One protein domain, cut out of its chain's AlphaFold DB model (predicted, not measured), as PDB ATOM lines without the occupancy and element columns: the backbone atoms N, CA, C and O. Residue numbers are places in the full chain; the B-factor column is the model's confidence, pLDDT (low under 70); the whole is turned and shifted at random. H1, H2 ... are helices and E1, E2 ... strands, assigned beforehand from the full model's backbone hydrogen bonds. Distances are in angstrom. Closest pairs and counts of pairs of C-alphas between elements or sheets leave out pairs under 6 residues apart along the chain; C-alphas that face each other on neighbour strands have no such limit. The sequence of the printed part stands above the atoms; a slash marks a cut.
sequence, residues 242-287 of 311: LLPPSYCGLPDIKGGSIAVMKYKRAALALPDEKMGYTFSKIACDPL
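AT A GLANCE: This is residues 242 to 287 of the 311 residues of an uncharacterized protein of Pseudomonas oleovorans (UniProt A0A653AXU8). A long hairpin of E2 and E3, with shorter E1 beside E2, makes a small sheet, and one short helix, H1, packs on one face near E1 and E2. The printed part has 46 residues, in the order H1, E1, E2, E3; the sheet, E1 - E2 - E3, is antiparallel and the class mostly strand. It is compact, radius of gyration of the C-alphas 10.2 A, yet elongated, spanning 31 by 18 by 14 A.

IN THESE COORDINATES: H1, residues 245 to 248, begins with C-alpha 245 at (94.855, 81.909, 64.828). E1 is residues 257 to 261, E2 265 to 272, 22.2 A from first to last C-alpha, and E3 276 to 283, 23.0 A, ending with C-alpha 283 at (86.801, 88.810, 60.201).

HOW THE PARTS SIT: H1, too short for an O i to N i+4 pair, is on the sheet at a height of 8.5 A; its closest C-alpha pair with E1 is Pro 245 and Ser 257, 5.7 A. The strands form a meander, each the antiparallel neighbour of the one before. Within hydrogen-bond range are N 259 and O 267, 2.9 A, in hairpin E1 and E2, and N 268 and O 280, 2.8 A, in hairpin E2 and E3.

THE WHOLE: The farthest C-alphas, Lys 274 and Leu 287, are 32.7 A apart. The printed part has no cut and no long link, and no printed residue is under 70 in pLDDT.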
ATOM      1  N   LEU A 242      98.035  78.171  56.540       95.12
ATOM      2  CA  LEU A 242      99.416  78.105  57.033       95.12
ATOM      3  C   LEU A 242      99.683  79.030  58.230       95.12
ATOM      4  O   LEU A 242     100.730  78.915  58.862       95.12
ATOM      5  N   LEU A 243      98.768  79.957  58.536       95.31
ATOM      6  CA  LEU A 243      98.957  80.946  59.600       95.31
ATOM      7  C   LEU A 243      98.257  80.514  60.895       95.31
ATOM      8  O   LEU A 243      97.185  79.910  60.833       95.31
ATOM      9  N   PRO A 244      98.817  80.822  62.075       95.69
ATOM     10  CA  PRO A 244      98.161  80.531  63.344       95.69
ATOM     11  C   PRO A 244      96.962  81.469  63.602       95.69
ATOM     12  O   PRO A 244      96.931  82.583  63.064       95.69
ATOM     13  N   PRO A 245      95.997  81.072  64.457       95.81
ATOM     14  CA  PRO A 245      94.855  81.909  64.828       95.81
ATOM     15  C   PRO A 245      95.227  83.281  65.403       95.81
ATOM     16  O   PRO A 245      94.579  84.283  65.082       95.81
ATOM     17  N   SER A 246      96.319  83.342  66.167       93.75
ATOM     18  CA  SER A 246      96.873  84.580  66.723       93.75
ATOM     19  C   SER A 246      97.185  85.661  65.683       93.75
ATOM     20  O   SER A 246      97.135  86.843  66.017       93.75
ATOM     21  N   TYR A 247      97.410  85.308  64.409       92.81
ATOM     22  CA  TYR A 247      97.623  86.288  63.335       92.81
ATOM     23  C   TYR A 247      96.434  87.251  63.150       92.81
ATOM     24  O   TYR A 247      96.620  88.410  62.778       92.81
ATOM     25  N   CYS A 248      95.218  86.780  63.444       93.12
ATOM     26  CA  CYS A 248      93.980  87.561  63.384       93.12
ATOM     27  C   CYS A 248      93.481  88.000  64.772       93.12
ATOM     28  O   CYS A 248      92.310  88.347  64.911       93.12
ATOM     29  N   GLY A 249      94.327  87.934  65.808       92.06
ATOM     30  CA  GLY A 249      93.946  88.275  67.183       92.06
ATOM     31  C   GLY A 249      93.002  87.268  67.850       92.06
ATOM     32  O   GLY A 249      92.395  87.586  68.871       92.06
ATOM     33  N   LEU A 250      92.855  86.066  67.287       93.00
ATOM     34  CA  LEU A 250      92.087  84.986  67.905       93.00
ATOM     35  C   LEU A 250      92.963  84.203  68.894       93.00
ATOM     36  O   LEU A 250      94.174  84.108  68.687       93.00
ATOM     37  N   PRO A 251      92.374  83.614  69.953       93.31
ATOM     38  CA  PRO A 251      93.117  82.732  70.842       93.31
ATOM     39  C   PRO A 251      93.684  81.549  70.051       93.31
ATOM     40  O   PRO A 251      93.031  81.025  69.146       93.31
ATOM     41  N   ASP A 252      94.894  81.112  70.400       91.06
ATOM     42  CA  ASP A 252      95.527  79.973  69.739       91.06
ATOM     43  C   ASP A 252      94.773  78.679  70.080       91.06
ATOM     44  O   ASP A 252      94.885  78.108  71.166       91.06
ATOM     45  N   ILE A 253      93.975  78.212  69.122       93.81
ATOM     46  CA  ILE A 253      93.268  76.935  69.190       93.81
ATOM     47  C   ILE A 253      94.219  75.845  68.698       93.81
ATOM     48  O   ILE A 253      94.781  75.941  67.605       93.81
ATOM     49  N   LYS A 254      94.392  74.776  69.483       94.00
ATOM     50  CA  LYS A 254      95.294  73.670  69.136       94.00
ATOM     51  C   LYS A 254      94.910  73.048  67.787       94.00
ATOM     52  O   LYS A 254      93.828  72.489  67.644       94.00
ATOM     53  N   GLY A 255      95.823  73.119  66.816       92.38
ATOM     54  CA  GLY A 255      95.613  72.600  65.459       92.38
ATOM     55  C   GLY A 255      94.710  73.467  64.573       92.38
ATOM     56  O   GLY A 255      94.468  73.097  63.425       92.38
ATOM     57  N   GLY A 256      94.227  74.603  65.084       95.31
ATOM     58  CA  GLY A 256      93.533  75.613  64.299       95.31
ATOM     59  C   GLY A 256      94.512  76.381  63.418       95.31
ATOM     60  O   GLY A 256      95.654  76.625  63.805       95.31
ATOM     61  N   SER A 257      94.073  76.756  62.224       97.19
ATOM     62  CA  SER A 257      94.890  77.509  61.270       97.19
ATOM     63  C   SER A 257      94.030  78.452  60.442       97.19
ATOM     64  O   SER A 257      92.817  78.272  60.332       97.19
ATOM     65  N   ILE A 258      94.650  79.490  59.887       96.44
ATOM     66  CA  ILE A 258      93.985  80.567  59.168       96.44
ATOM     67  C   ILE A 258      94.542  80.706  57.751       96.44
ATOM     68  O   ILE A 258      95.754  80.666  57.526       96.44
ATOM     69  N   ALA A 259      93.632  80.941  56.807       96.50
ATOM     70  CA  ALA A 259      93.920  81.453  55.474       96.50
ATOM     71  C   ALA A 259      93.404  82.897  55.364       96.50
ATOM     72  O   ALA A 259      92.200  83.147  55.467       96.50
ATOM     73  N   VAL A 260      94.307  83.862  55.185       93.38
ATOM     74  CA  VAL A 260      93.943  85.282  55.046       93.38
ATOM     75  C   VAL A 260      93.447  85.542  53.629       93.38
ATOM     76  O   VAL A 260      94.064  85.117  52.655       93.38
ATOM     77  N   MET A 261      92.340  86.268  53.516       92.38
ATOM     78  CA  MET A 261      91.689  86.595  52.253       92.38
ATOM     79  C   MET A 261      91.658  88.110  52.029       92.38
ATOM     80  O   MET A 261      92.016  88.918  52.888       92.38
ATOM     81  N   LYS A 262      91.204  88.523  50.844       89.38
ATOM     82  CA  LYS A 262      91.025  89.946  50.528       89.38
ATOM     83  C   LYS A 262      89.907  90.564  51.378       89.38
ATOM     84  O   LYS A 262      88.912  89.904  51.696       89.38
ATOM     85  N   TYR A 263      90.044  91.866  51.642       89.44
ATOM     86  CA  TYR A 263      89.056  92.708  52.333       89.44
ATOM     87  C   TYR A 263      88.850  92.375  53.818       89.44
ATOM     88  O   TYR A 263      87.712  92.275  54.264       89.44
ATOM     89  N   LYS A 264      89.939  92.205  54.588       89.31
ATOM     90  CA  LYS A 264      89.881  91.967  56.050       89.31
ATOM     91  C   LYS A 264      89.044  90.739  56.446       89.31
ATOM     92  O   LYS A 264      88.421  90.680  57.506       89.31
ATOM     93  N   ARG A 265      88.993  89.749  55.557       93.31
ATOM     94  CA  ARG A 265      88.337  88.460  55.781       93.31
ATOM     95  C   ARG A 265      89.411  87.397  55.901       93.31
ATOM     96  O   ARG A 265      90.444  87.476  55.244       93.31
ATOM     97  N   ALA A 266      89.147  86.382  56.700       95.25
ATOM     98  CA  ALA A 266      89.955  85.181  56.733       95.25
ATOM     99  C   ALA A 266      89.066  83.956  56.925       95.25
ATOM    100  O   ALA A 266      87.869  84.057  57.195       95.25
ATOM    101  N   ALA A 267      89.641  82.789  56.694       97.00
ATOM    102  CA  ALA A 267      88.994  81.516  56.917       97.00
ATOM    103  C   ALA A 267      89.736  80.823  58.048       97.00
ATOM    104  O   ALA A 267      90.962  80.770  58.028       97.00
ATOM    105  N   LEU A 268      88.996  80.288  59.009       97.25
ATOM    106  CA  LEU A 268      89.506  79.461  60.090       97.25
ATOM    107  C   LEU A 268      89.242  77.993  59.748       97.25
ATOM    108  O   LEU A 268      88.096  77.621  59.497       97.25
ATOM    109  N   ALA A 269      90.290  77.178  59.746       98.12
ATOM    110  CA  ALA A 269      90.204  75.727  59.692       98.12
ATOM    111  C   ALA A 269      90.355  75.166  61.110       98.12
ATOM    112  O   ALA A 269      91.367  75.412  61.772       98.12
ATOM    113  N   LEU A 270      89.358  74.409  61.568       97.75
ATOM    114  CA  LEU A 270      89.349  73.741  62.869       97.75
ATOM    115  C   LEU A 270      89.414  72.224  62.678       97.75
ATOM    116  O   LEU A 270      88.684  71.702  61.833       97.75
ATOM    117  N   PRO A 271      90.257  71.505  63.438       97.06
ATOM    118  CA  PRO A 271      90.337  70.055  63.338       97.06
ATOM    119  C   PRO A 271      89.015  69.409  63.776       97.06
ATOM    120  O   PRO A 271      88.425  69.798  64.780       97.06
ATOM    121  N   ASP A 272      88.570  68.401  63.028       96.75
ATOM    122  CA  ASP A 272      87.350  67.633  63.282       96.75
ATOM    123  C   ASP A 272      87.633  66.132  63.116       96.75
ATOM    124  O   ASP A 272      88.197  65.692  62.111       96.75
ATOM    125  N   GLU A 273      87.247  65.304  64.089       94.44
ATOM    126  CA  GLU A 273      87.579  63.872  64.065       94.44
ATOM    127  C   GLU A 273      86.942  63.126  62.880       94.44
ATOM    128  O   GLU A 273      87.542  62.204  62.302       94.44
ATOM    129  N   LYS A 274      85.737  63.538  62.475       94.75
ATOM    130  CA  LYS A 274      84.938  62.879  61.440       94.75
ATOM    131  C   LYS A 274      85.296  63.397  60.050       94.75
ATOM    132  O   LYS A 274      85.547  62.596  59.151       94.75
ATOM    133  N   MET A 275      85.354  64.714  59.893       93.62
ATOM    134  CA  MET A 275      85.551  65.409  58.620       93.62
ATOM    135  C   MET A 275      87.013  65.783  58.359       93.62
ATOM    136  O   MET A 275      87.327  66.255  57.270       93.62
ATOM    137  N   GLY A 276      87.920  65.572  59.315       96.06
ATOM    138  CA  GLY A 276      89.315  66.011  59.242       96.06
ATOM    139  C   GLY A 276      89.459  67.473  59.652       96.06
ATOM    140  O   GLY A 276      90.077  67.765  60.672       96.06
ATOM    141  N   TYR A 277      88.822  68.367  58.896       97.50
ATOM    142  CA  TYR A 277      88.710  69.790  59.216       97.50
ATOM    143  C   TYR A 277      87.314  70.323  58.894       97.50
ATOM    144  O   TYR A 277      86.647  69.839  57.978       97.50
ATOM    145  N   THR A 278      86.908  71.351  59.631       97.50
ATOM    146  CA  THR A 278      85.767  72.214  59.318       97.50
ATOM    147  C   THR A 278      86.258  73.633  59.064       97.50
ATOM    148  O   THR A 278      87.262  74.066  59.632       97.50
ATOM    149  N   PHE A 279      85.567  74.355  58.184       97.56
ATOM    150  CA  PHE A 279      85.971  75.687  57.749       97.56
ATOM    151  C   PHE A 279      84.914  76.713  58.145       97.56
ATOM    152  O   PHE A 279      83.716  76.468  58.025       97.56
ATOM    153  N   SER A 280      85.351  77.870  58.627       96.94
ATOM    154  CA  SER A 280      84.469  78.971  59.019       96.94
ATOM    155  C   SER A 280      85.042  80.303  58.562       96.94
ATOM    156  O   SER A 280      86.239  80.548  58.675       96.94
ATOM    157  N   LYS A 281      84.189  81.186  58.039       96.44
ATOM    158  CA  LYS A 281      84.596  82.539  57.640       96.44
ATOM    159  C   LYS A 281      84.646  83.430  58.875       96.44
ATOM    160  O   LYS A 281      83.701  83.440  59.657       96.44
ATOM    161  N   ILE A 282      85.720  84.194  59.020       96.12
ATOM    162  CA  ILE A 282      85.950  85.114  60.135       96.12
ATOM    163  C   ILE A 282      86.385  86.486  59.612       96.12
ATOM    164  O   ILE A 282      86.944  86.612  58.517       96.12
ATOM    165  N   ALA A 283      86.136  87.528  60.399       94.50
ATOM    166  CA  ALA A 283      86.801  88.810  60.201       94.50
ATOM    167  C   ALA A 283      88.254  88.686  60.675       94.50
ATOM    168  O   ALA A 283      88.529  88.029  61.678       94.50
ATOM    169  N   CYS A 284      89.181  89.292  59.944       91.94
ATOM    170  CA  CYS A 284      90.586  89.314  60.313       91.94
ATOM    171  C   CYS A 284      91.183  90.661  59.940       91.94
ATOM    172  O   CYS A 284      91.274  90.998  58.759       91.94
ATOM    173  N   ASP A 285      91.620  91.391  60.956       89.50
ATOM    174  CA  ASP A 285      92.499  92.538  60.801       89.50
ATOM    175  C   ASP A 285      93.911  92.083  61.180       89.50
ATOM    176  O   ASP A 285      94.181  91.875  62.364       89.50
ATOM    177  N   PRO A 286      94.803  91.856  60.193       80.56
ATOM    178  CA  PRO A 286      96.163  91.423  60.466       80.56
ATOM    179  C   PRO A 286      96.844  92.394  61.422       80.56
ATOM    180  O   PRO A 286      96.794  93.607  61.206       80.56
ATOM    181  N   LEU A 287      97.536  91.858  62.426       74.38
ATOM    182  CA  LEU A 287      98.482  92.635  63.222       74.38
ATOM    183  C   LEU A 287      99.575  93.155  62.280       74.38
ATOM    184  O   LEU A 287     100.503  92.432  61.915       74.38
TER     185      LEU A 287